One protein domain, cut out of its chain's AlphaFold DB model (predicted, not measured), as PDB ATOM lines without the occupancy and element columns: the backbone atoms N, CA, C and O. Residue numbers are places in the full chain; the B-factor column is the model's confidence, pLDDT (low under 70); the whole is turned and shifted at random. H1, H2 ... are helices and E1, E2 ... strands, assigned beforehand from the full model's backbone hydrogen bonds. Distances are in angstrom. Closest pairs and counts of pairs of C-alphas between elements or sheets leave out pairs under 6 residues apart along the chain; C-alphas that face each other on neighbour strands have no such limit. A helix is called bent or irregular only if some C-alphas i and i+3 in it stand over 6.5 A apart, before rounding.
ATOM      1  N   GLY A 202       5.651 -36.912   4.248       96.00
ATOM      2  CA  GLY A 202       6.519 -38.006   3.809       96.00
ATOM      3  C   GLY A 202       7.978 -37.594   3.600       96.00
ATOM      4  O   GLY A 202       8.683 -38.233   2.823       96.00
ATOM      5  N   MET A 203       8.423 -36.510   4.242       97.50
ATOM      6  CA  MET A 203       9.810 -36.046   4.190       97.50
ATOM      7  C   MET A 203      10.537 -36.391   5.491       97.50
ATOM      8  O   MET A 203       9.920 -36.534   6.543       97.50
ATOM      9  N   ASN A 204      11.862 -36.466   5.422       98.19
ATOM     10  CA  ASN A 204      12.731 -36.649   6.580       98.19
ATOM     11  C   ASN A 204      13.351 -35.321   7.018       98.19
ATOM     12  O   ASN A 204      13.377 -34.364   6.242       98.19
ATOM     13  N   PHE A 205      13.913 -35.256   8.224       98.12
ATOM     14  CA  PHE A 205      14.587 -34.051   8.720       98.12
ATOM     15  C   PHE A 205      16.001 -34.332   9.225       98.12
ATOM     16  O   PHE A 205      16.308 -35.422   9.696       98.12
ATOM     17  N   LEU A 206      16.859 -33.316   9.160       98.31
ATOM     18  CA  LEU A 206      18.161 -33.288   9.819       98.31
ATOM     19  C   LEU A 206      18.406 -31.884  10.374       98.31
ATOM     20  O   LEU A 206      18.389 -30.893   9.642       98.31
ATOM     21  N   THR A 207      18.593 -31.785  11.687       97.62
ATOM     22  CA  THR A 207      18.715 -30.507  12.405       97.62
ATOM     23  C   THR A 207      19.831 -30.603  13.443       97.62
ATOM     24  O   THR A 207      19.920 -31.626  14.115       97.62
ATOM     25  N   PRO A 208      20.691 -29.586  13.618       97.06
ATOM     26  CA  PRO A 208      21.674 -29.594  14.687       97.06
ATOM     27  C   PRO A 208      20.956 -29.439  16.028       97.06
ATOM     28  O   PRO A 208      19.986 -28.686  16.152       97.06
ATOM     29  N   TYR A 209      21.461 -30.122  17.044       95.44
ATOM     30  CA  TYR A 209      20.881 -30.116  18.375       95.44
ATOM     31  C   TYR A 209      21.752 -29.329  19.352       95.44
ATOM     32  O   TYR A 209      22.980 -29.316  19.257       95.44
ATOM     33  N   LYS A 210      21.116 -28.635  20.302       92.19
ATOM     34  CA  LYS A 210      21.836 -27.878  21.329       92.19
ATOM     35  C   LYS A 210      22.323 -28.828  22.425       92.19
ATOM     36  O   LYS A 210      21.504 -29.457  23.097       92.19
ATOM     37  N   LEU A 211      23.638 -28.855  22.633       92.19
ATOM     38  CA  LEU A 211      24.260 -29.660  23.679       92.19
ATOM     39  C   LEU A 211      23.768 -29.246  25.073       92.19
ATOM     40  O   LEU A 211      23.542 -28.063  25.351       92.19
ATOM     41  N   ASN A 212      23.557 -30.246  25.921       91.69
ATOM     42  CA  ASN A 212      23.166 -30.135  27.320       91.69
ATOM     43  C   ASN A 212      23.605 -31.400  28.076       91.69
ATOM     44  O   ASN A 212      24.009 -32.381  27.459       91.69
ATOM     45  N   SER A 213      23.437 -31.412  29.399       93.19
ATOM     46  CA  SER A 213      23.877 -32.528  30.247       93.19
ATOM     47  C   SER A 213      23.372 -33.897  29.779       93.19
ATOM     48  O   SER A 213      24.124 -34.864  29.784       93.19
ATOM     49  N   ARG A 214      22.128 -33.979  29.292       92.06
ATOM     50  CA  ARG A 214      21.548 -35.237  28.806       92.06
ATOM     51  C   ARG A 214      22.176 -35.703  27.492       92.06
ATOM     52  O   ARG A 214      22.301 -36.902  27.271       92.06
ATOM     53  N   THR A 215      22.540 -34.785  26.595       93.12
ATOM     54  CA  THR A 215      23.260 -35.175  25.372       93.12
ATOM     55  C   THR A 215      24.701 -35.557  25.672       93.12
ATOM     56  O   THR A 215      25.211 -36.451  25.011       93.12
ATOM     57  N   ASP A 216      25.324 -34.943  26.683       94.31
ATOM     58  CA  ASP A 216      26.677 -35.300  27.121       94.31
ATOM     59  C   ASP A 216      26.720 -36.714  27.716       94.31
ATOM     60  O   ASP A 216      27.636 -37.480  27.431       94.31
ATOM     61  N   GLU A 217      25.717 -37.083  28.520       95.12
ATOM     62  CA  GLU A 217      25.555 -38.447  29.047       95.12
ATOM     63  C   GLU A 217      25.395 -39.470  27.915       95.12
ATOM     64  O   GLU A 217      26.137 -40.449  27.865       95.12
ATOM     65  N   LEU A 218      24.501 -39.199  26.959       95.56
ATOM     66  CA  LEU A 218      24.292 -40.074  25.802       95.56
ATOM     67  C   LEU A 218      25.531 -40.183  24.909       95.56
ATOM     68  O   LEU A 218      25.812 -41.258  24.388       95.56
ATOM     69  N   TYR A 219      26.285 -39.096  24.737       95.88
ATOM     70  CA  TYR A 219      27.537 -39.127  23.986       95.88
ATOM     71  C   TYR A 219      28.594 -39.987  24.691       95.88
ATOM     72  O   TYR A 219      29.256 -40.793  24.042       95.88
ATOM     73  N   LYS A 220      28.725 -39.880  26.020       95.00
ATOM     74  CA  LYS A 220      29.631 -40.742  26.799       95.00
ATOM     75  C   LYS A 220      29.259 -42.218  26.663       95.00
ATOM     76  O   LYS A 220      30.152 -43.036  26.465       95.00
ATOM     77  N   GLU A 221      27.969 -42.553  26.707       95.75
ATOM     78  CA  GLU A 221      27.497 -43.915  26.417       95.75
ATOM     79  C   GLU A 221      27.870 -44.352  24.994       95.75
ATOM     80  O   GLU A 221      28.447 -45.423  24.825       95.75
ATOM     81  N   SER A 222      27.626 -43.503  23.988       95.31
ATOM     82  CA  SER A 222      28.011 -43.758  22.593       95.31
ATOM     83  C   SER A 222      29.504 -44.031  22.411       95.31
ATOM     84  O   SER A 222      29.880 -44.861  21.587       95.31
ATOM     85  N   VAL A 223      30.370 -43.343  23.158       94.56
ATOM     86  CA  VAL A 223      31.822 -43.578  23.119       94.56
ATOM     87  C   VAL A 223      32.184 -44.926  23.748       94.56
ATOM     88  O   VAL A 223      33.085 -45.599  23.252       94.56
ATOM     89  N   LEU A 224      31.491 -45.334  24.816       95.31
ATOM     90  CA  LEU A 224      31.752 -46.595  25.517       95.31
ATOM     91  C   LEU A 224      31.308 -47.826  24.718       95.31
ATOM     92  O   LEU A 224      32.021 -48.826  24.714       95.31
ATOM     93  N   ASP A 225      30.151 -47.764  24.055       96.62
ATOM     94  CA  ASP A 225      29.610 -48.895  23.288       96.62
ATOM     95  C   ASP A 225      29.854 -48.821  21.774       96.62
ATOM     96  O   ASP A 225      29.563 -49.773  21.049       96.62
ATOM     97  N   GLY A 226      30.422 -47.714  21.289       94.75
ATOM     98  CA  GLY A 226      30.745 -47.497  19.880       94.75
ATOM     99  C   GLY A 226      29.539 -47.160  18.996       94.75
ATOM    100  O   GLY A 226      29.696 -47.049  17.777       94.75
ATOM    101  N   VAL A 227      28.342 -46.978  19.565       95.25
ATOM    102  CA  VAL A 227      27.115 -46.687  18.814       95.25
ATOM    103  C   VAL A 227      26.862 -45.180  18.782       95.25
ATOM    104  O   VAL A 227      26.330 -44.589  19.720       95.25
ATOM    105  N   MET A 228      27.192 -44.541  17.660       96.00
ATOM    106  CA  MET A 228      27.112 -43.078  17.494       96.00
ATOM    107  C   MET A 228      25.708 -42.532  17.188       96.00
ATOM    108  O   MET A 228      25.548 -41.321  17.003       96.00
ATOM    109  N   VAL A 229      24.701 -43.404  17.127       97.62
ATOM    110  CA  VAL A 229      23.297 -43.035  16.927       97.62
ATOM    111  C   VAL A 229      22.466 -43.580  18.079       97.62
ATOM    112  O   VAL A 229      22.448 -44.783  18.320       97.62
ATOM    113  N   LYS A 230      21.788 -42.698  18.813       97.25
ATOM    114  CA  LYS A 230      21.006 -43.063  20.003       97.25
ATOM    115  C   LYS A 230      19.566 -42.608  19.876       97.25
ATOM    116  O   LYS A 230      19.296 -41.528  19.357       97.25
ATOM    117  N   ASP A 231      18.650 -43.395  20.420       96.88
ATOM    118  CA  ASP A 231      17.274 -42.950  20.602       96.88
ATOM    119  C   ASP A 231      17.220 -41.867  21.687       96.88
ATOM    120  O   ASP A 231      17.755 -42.013  22.786       96.88
ATOM    121  N   TYR A 232      16.556 -40.756  21.380       95.62
ATOM    122  CA  TYR A 232      16.401 -39.622  22.280       95.62
ATOM    123  C   TYR A 232      14.931 -39.247  22.410       95.62
ATOM    124  O   TYR A 232      14.291 -38.871  21.432       95.62
ATOM    125  N   LEU A 233      14.396 -39.295  23.633       94.38
ATOM    126  CA  LEU A 233      13.052 -38.792  23.914       94.38
ATOM    127  C   LEU A 233      13.081 -37.262  24.009       94.38
ATOM    128  O   LEU A 233      13.454 -36.698  25.045       94.38
ATOM    129  N   MET A 234      12.681 -36.608  22.926       92.62
ATOM    130  CA  MET A 234      12.491 -35.171  22.839       92.62
ATOM    131  C   MET A 234      11.130 -34.792  23.417       92.62
ATOM    132  O   MET A 234      10.101 -35.313  22.993       92.62
ATOM    133  N   LYS A 235      11.120 -33.865  24.372       87.62
ATOM    134  CA  LYS A 235       9.878 -33.388  24.982       87.62
ATOM    135  C   LYS A 235       9.273 -32.243  24.182       87.62
ATOM    136  O   LYS A 235      10.009 -31.366  23.723       87.62
ATOM    137  N   SER A 236       7.950 -32.225  24.056       82.19
ATOM    138  CA  SER A 236       7.212 -31.082  23.506       82.19
ATOM    139  C   SER A 236       6.427 -30.381  24.607       82.19
ATOM    140  O   SER A 236       5.875 -31.025  25.493       82.19
ATOM    141  N   GLY A 237       6.340 -29.051  24.538       68.00
ATOM    142  CA  GLY A 237       5.456 -28.285  25.421       68.00
ATOM    143  C   GLY A 237       3.971 -28.418  25.058       68.00
ATOM    144  O   GLY A 237       3.119 -28.080  25.873       68.00
ATOM    145  N   THR A 238       3.664 -28.886  23.844       71.06
ATOM    146  CA  THR A 238       2.319 -28.820  23.238       71.06
ATOM    147  C   THR A 238       1.931 -30.054  22.415       71.06
ATOM    148  O   THR A 238       0.744 -30.326  22.273       71.06
ATOM    149  N   GLY A 239       2.899 -30.805  21.879       61.22
ATOM    150  CA  GLY A 239       2.695 -31.832  20.841       61.22
ATOM    151  C   GLY A 239       3.038 -33.271  21.239       61.22
ATOM    152  O   GLY A 239       3.241 -34.105  20.359       61.22
ATOM    153  N   GLY A 240       3.121 -33.559  22.542       80.19
ATOM    154  CA  GLY A 240       3.549 -34.861  23.063       80.19
ATOM    155  C   GLY A 240       5.055 -35.110  22.926       80.19
ATOM    156  O   GLY A 240       5.750 -34.469  22.135       80.19
ATOM    157  N   ASP A 241       5.579 -36.025  23.735       90.44
ATOM    158  CA  ASP A 241       6.982 -36.426  23.653       90.44
ATOM    159  C   ASP A 241       7.208 -37.324  22.430       90.44
ATOM    160  O   ASP A 241       6.331 -38.085  22.016       90.44
ATOM    161  N   ARG A 242       8.403 -37.248  21.847       92.50
ATOM    162  CA  ARG A 242       8.755 -37.947  20.613       92.50
ATOM    163  C   ARG A 242      10.150 -38.543  20.700       92.50
ATOM    164  O   ARG A 242      11.098 -37.847  21.049       92.50
ATOM    165  N   VAL A 243      10.294 -39.809  20.317       95.25
ATOM    166  CA  VAL A 243      11.614 -40.426  20.136       95.25
ATOM    167  C   VAL A 243      12.182 -40.022  18.773       95.25
ATOM    168  O   VAL A 243      11.497 -40.097  17.753       95.25
ATOM    169  N   VAL A 244      13.430 -39.561  18.765       96.56
ATOM    170  CA  VAL A 244      14.196 -39.195  17.566       96.56
ATOM    171  C   VAL A 244      15.563 -39.874  17.588       96.56
ATOM    172  O   VAL A 244      16.029 -40.282  18.650       96.56
ATOM    173  N   LYS A 245      16.224 -39.960  16.432       98.00
ATOM    174  CA  LYS A 245      17.601 -40.444  16.313       98.00
ATOM    175  C   LYS A 245      18.565 -39.282  16.546       98.00
ATOM    176  O   LYS A 245      18.526 -38.273  15.840       98.00
ATOM    177  N   MET A 246      19.397 -39.408  17.572       97.75
ATOM    178  CA  MET A 246      20.467 -38.477  17.912       97.75
ATOM    179  C   MET A 246      21.772 -38.980  17.299       97.75
ATOM    180  O   MET A 246      22.258 -40.035  17.687       97.75
ATOM    181  N   HIS A 247      22.343 -38.227  16.364       97.94
ATOM    182  CA  HIS A 247      23.597 -38.549  15.687       97.94
ATOM    183  C   HIS A 247      24.727 -37.726  16.284       97.94
ATOM    184  O   HIS A 247      24.748 -36.498  16.151       97.94
ATOM    185  N   PHE A 248      25.698 -38.405  16.877       96.94
ATOM    186  CA  PHE A 248      26.901 -37.776  17.392       96.94
ATOM    187  C   PHE A 248      27.992 -37.749  16.319       96.94
ATOM    188  O   PHE A 248      28.215 -38.717  15.592       96.94
ATOM    189  N   GLN A 249      28.667 -36.611  16.188       94.44
ATOM    190  CA  GLN A 249      29.764 -36.402  15.248       94.44
ATOM    191  C   GLN A 249      30.962 -35.867  16.017       94.44
ATOM    192  O   GLN A 249      30.892 -34.763  16.545       94.44
ATOM    193  N   TYR A 250      32.057 -36.623  16.049       89.88
ATOM    194  CA  TYR A 250      33.302 -36.156  16.656       89.88
ATOM    195  C   TYR A 250      33.781 -34.852  16.002       89.88
ATOM    196  O   TYR A 250      33.817 -34.752  14.767       89.88
ATOM    197  N   ASP A 251      34.175 -33.890  16.835       85.50
ATOM    198  CA  ASP A 251      34.755 -32.614  16.430       85.50
ATOM    199  C   ASP A 251      36.036 -32.349  17.233       85.50
ATOM    200  O   ASP A 251      35.976 -32.250  18.457       85.50
ATOM    201  N   PRO A 252      37.201 -32.177  16.583       82.44
ATOM    202  CA  PRO A 252      38.454 -31.928  17.292       82.44
ATOM    203  C   PRO A 252      38.463 -30.662  18.162       82.44
ATOM    204  O   PRO A 252      39.306 -30.549  19.048       82.44
ATOM    205  N   CYS A 253      37.585 -29.690  17.890       79.00
ATOM    206  CA  CYS A 253      37.581 -28.395  18.571       79.00
ATOM    207  C   CYS A 253      36.551 -28.311  19.703       79.00
ATOM    208  O   CYS A 253      36.820 -27.668  20.712       79.00
ATOM    209  N   ASN A 254      35.384 -28.932  19.532       74.00
ATOM    210  CA  ASN A 254      34.258 -28.875  20.468       74.00
ATOM    211  C   ASN A 254      33.914 -30.241  21.078       74.00
ATOM    212  O   ASN A 254      32.810 -30.400  21.591       74.00
ATOM    213  N   GLU A 255      34.825 -31.217  20.996       84.69
ATOM    214  CA  GLU A 255      34.645 -32.633  21.358       84.69
ATOM    215  C   GLU A 255      33.655 -33.365  20.435       84.69
ATOM    216  O   GLU A 255      34.012 -34.357  19.791       84.69
ATOM    217  N   TYR A 256      32.431 -32.849  20.303       94.06
ATOM    218  CA  TYR A 256      31.419 -33.392  19.410       94.06
ATOM    219  C   TYR A 256      30.343 -32.370  19.003       94.06
ATOM    220  O   TYR A 256      30.110 -31.351  19.650       94.06
ATOM    221  N   TYR A 257      29.626 -32.688  17.926       95.00
ATOM    222  CA  TYR A 257      28.338 -32.094  17.578       95.00
ATOM    223  C   TYR A 257      27.239 -33.148  17.648       95.00
ATOM    224  O   TYR A 257      27.462 -34.316  17.331       95.00
ATOM    225  N   ALA A 258      26.028 -32.713  17.988       96.44
ATOM    226  CA  ALA A 258      24.838 -33.546  17.970       96.44
ATOM    227  C   ALA A 258      23.859 -33.069  16.895       96.44
ATOM    228  O   ALA A 258      23.667 -31.866  16.692       96.44
ATOM    229  N   TYR A 259      23.216 -34.021  16.232       97.88
ATOM    230  CA  TYR A 259      22.163 -33.781  15.254       97.88
ATOM    231  C   TYR A 259      20.965 -34.665  15.553       97.88
ATOM    232  O   TYR A 259      21.118 -35.770  16.056       97.88
ATOM    233  N   VAL A 260      19.779 -34.195  15.201       97.44
ATOM    234  CA  VAL A 260      18.521 -34.919  15.358       97.44
ATOM    235  C   VAL A 260      17.926 -35.206  13.981       97.44
ATOM    236  O   VAL A 260      17.839 -34.307  13.136       97.44
ATOM    237  N   SER A 261      17.534 -36.464  13.768       98.25
ATOM    238  CA  SER A 261      16.863 -36.962  12.566       98.25
ATOM    239  C   SER A 261      15.804 -38.014  12.913       98.25
ATOM    240  O   SER A 261      15.746 -38.529  14.030       98.25
ATOM    241  N   ASN A 262      14.952 -38.336  11.946       97.69
ATOM    242  CA  ASN A 262      14.106 -39.527  11.948       97.69
ATOM    243  C   ASN A 262      14.727 -40.708  11.172       97.69
ATOM    244  O   ASN A 262      14.141 -41.785  11.144       97.69
ATOM    245  N   ILE A 263      15.903 -40.525  10.560       97.44
ATOM    246  CA  ILE A 263      16.646 -41.561   9.830       97.44
ATOM    247  C   ILE A 263      17.825 -42.027  10.685       97.44
ATOM    248  O   ILE A 263      18.594 -41.196  11.146       97.44
ATOM    249  N   GLU A 264      18.022 -43.336  10.841       96.62
ATOM    250  CA  GLU A 264      19.154 -43.899  11.598       96.62
ATOM    251  C   GLU A 264      20.497 -43.797  10.850       96.62
ATOM    252  O   GLU A 264      21.496 -43.358  11.416       96.62
ATOM    253  N   ASP A 265      20.503 -44.076   9.546       95.19
ATOM    254  CA  ASP A 265      21.716 -44.105   8.714       95.19
ATOM    255  C   ASP A 265      21.933 -42.821   7.889       95.19
ATOM    256  O   ASP A 265      22.404 -42.853   6.748       95.19
ATOM    257  N   VAL A 266      21.564 -41.649   8.421       96.12
ATOM    258  CA  VAL A 266      21.777 -40.383   7.698       96.12
ATOM    259  C   VAL A 266      23.253 -39.979   7.695       96.12
ATOM    260  O   VAL A 266      23.902 -39.818   8.729       96.12
ATOM    261  N   MET A 267      23.792 -39.722   6.502       94.69
ATOM    262  CA  MET A 267      25.175 -39.277   6.320       94.69
ATOM    263  C   MET A 267      25.329 -37.783   6.642       94.69
ATOM    264  O   MET A 267      25.472 -36.948   5.746       94.69
ATOM    265  N   VAL A 268      25.324 -37.428   7.933       96.00
ATOM    266  CA  VAL A 268      25.349 -36.030   8.420       96.00
ATOM    267  C   VAL A 268      26.442 -35.189   7.749       96.00
ATOM    268  O   VAL A 268      26.158 -34.104   7.242       96.00
ATOM    269  N   LYS A 269      27.677 -35.706   7.680       93.25
ATOM    270  CA  LYS A 269      28.834 -35.020   7.072       93.25
ATOM    271  C   LYS A 269      28.685 -34.761   5.566       93.25
ATOM    272  O   LYS A 269      29.378 -33.897   5.037       93.25
ATOM    273  N   VAL A 270      27.812 -35.498   4.881       93.06
ATOM    274  CA  VAL A 270      27.547 -35.335   3.443       93.06
ATOM    275  C   VAL A 270      26.446 -34.305   3.215       93.06
ATOM    276  O   VAL A 270      26.618 -33.404   2.400       93.06
ATOM    277  N   HIS A 271      25.338 -34.418   3.948       94.81
ATOM    278  CA  HIS A 271      24.145 -33.603   3.711       94.81
ATOM    279  C   HIS A 271      24.216 -32.236   4.395       94.81
ATOM    280  O   HIS A 271      24.041 -31.195   3.758       94.81
ATOM    281  N   TYR A 272      24.502 -32.216   5.700       95.75
ATOM    282  CA  TYR A 272      24.306 -31.020   6.515       95.75
ATOM    283  C   TYR A 272      25.148 -29.803   6.089       95.75
ATOM    284  O   TYR A 272      24.601 -28.696   6.080       95.75
ATOM    285  N   PRO A 273      26.421 -29.942   5.653       94.19
ATOM    286  CA  PRO A 273      27.201 -28.793   5.187       94.19
ATOM    287  C   PRO A 273      26.541 -28.017   4.039       94.19
ATOM    288  O   PRO A 273      26.761 -26.812   3.903       94.19
ATOM    289  N   TYR A 274      25.699 -28.666   3.224       93.00
ATOM    290  CA  TYR A 274      24.991 -27.989   2.139       93.00
ATOM    291  C   TYR A 274      23.897 -27.046   2.633       93.00
ATOM    292  O   TYR A 274      23.598 -26.087   1.925       93.00
ATOM    293  N   ARG A 275      23.388 -27.197   3.866       94.00
ATOM    294  CA  ARG A 275      22.460 -26.223   4.466       94.00
ATOM    295  C   ARG A 275      23.001 -24.795   4.350       94.00
ATOM    296  O   ARG A 275      22.257 -23.889   4.006       94.00
ATOM    297  N   TRP A 276      24.310 -24.594   4.503       91.44
ATOM    298  CA  TRP A 276      24.948 -23.276   4.406       91.44
ATOM    299  C   TRP A 276      24.732 -22.554   3.055       91.44
ATOM    300  O   TRP A 276      24.899 -21.337   2.947       91.44
TER     301      TRP A 276
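What this domain is: This is residues 202 to 276 of the 352 residues of the protein "Transposase DDE domain protein" of Methanocella conradii (strain DSM 24694 / JCM 17849 / CGMCC 1.5162 / HZ254) (UniProt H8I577). A strongly twisted wall of four antiparallel strands lies between two helices, the longer H1 crossing it on one side and the short H2 on the other, toward the edge strand E1. The long strands E3 and E4 make the middle, and the hairpin loops at residues 235 to 241 and 252 to 254 mark the ends of the longest axis. The 75 printed residues follow the order E1 H1 E2 E3 E4 H2, with sheet order E1 - E4 - E3 - E2; the class is mixed. The whole is compact, radius of gyration of the C-alphas 12.5 A, with spans of 36 by 29 by 19 A.

How they stand to each other: E1, residues 204 to 209, is an edge strand, antiparallel to E4, residues 255 to 261, with N 209 and O 258 2.8 A apart. H1, residues 213 to 225, is on the sheet at a height of 8.1 A; the closest C-alphas of H1 and E3, residues 242 to 251, are Tyr 219 and Phe 248, 6.8 A. E2, residues 229 to 234, E3 and E4 form a meander, each strand the antiparallel neighbour of the one before, with N 232 and O 244 2.8 A apart and N 247 and O 259 2.8 A apart. H2, residues 268 to 276, is on the sheet at a height of 10.0 A; its closest C-alpha pair with E1 is Tyr 272 and Leu 206, 7.3 A. H1 and H2 are apart. Every O i to N i+4 pair is within hydrogen-bond range in H1, but 1 of 5 in H2, where 4 of 6 O i to N i+3 pairs are.

Where its parts are: E1 begins at C-alpha 204 (12.731, -36.649, 6.580). H1 measures 18.7 A, E3 26.9 A and E4 20.3 A from first to last C-alpha. H2 is irregular, but only just, with C-alphas 270 and 273 6.8 A apart, and ends at C-alpha 276 (24.948, -23.276, 4.406).

The domain as a whole: The C-alphas farthest apart, Thr 238 and Pro 252, are 36.8 A apart. The printed part has no cut and no long link. Its mean pLDDT is 92.7, with residues 237 and 239 under 70.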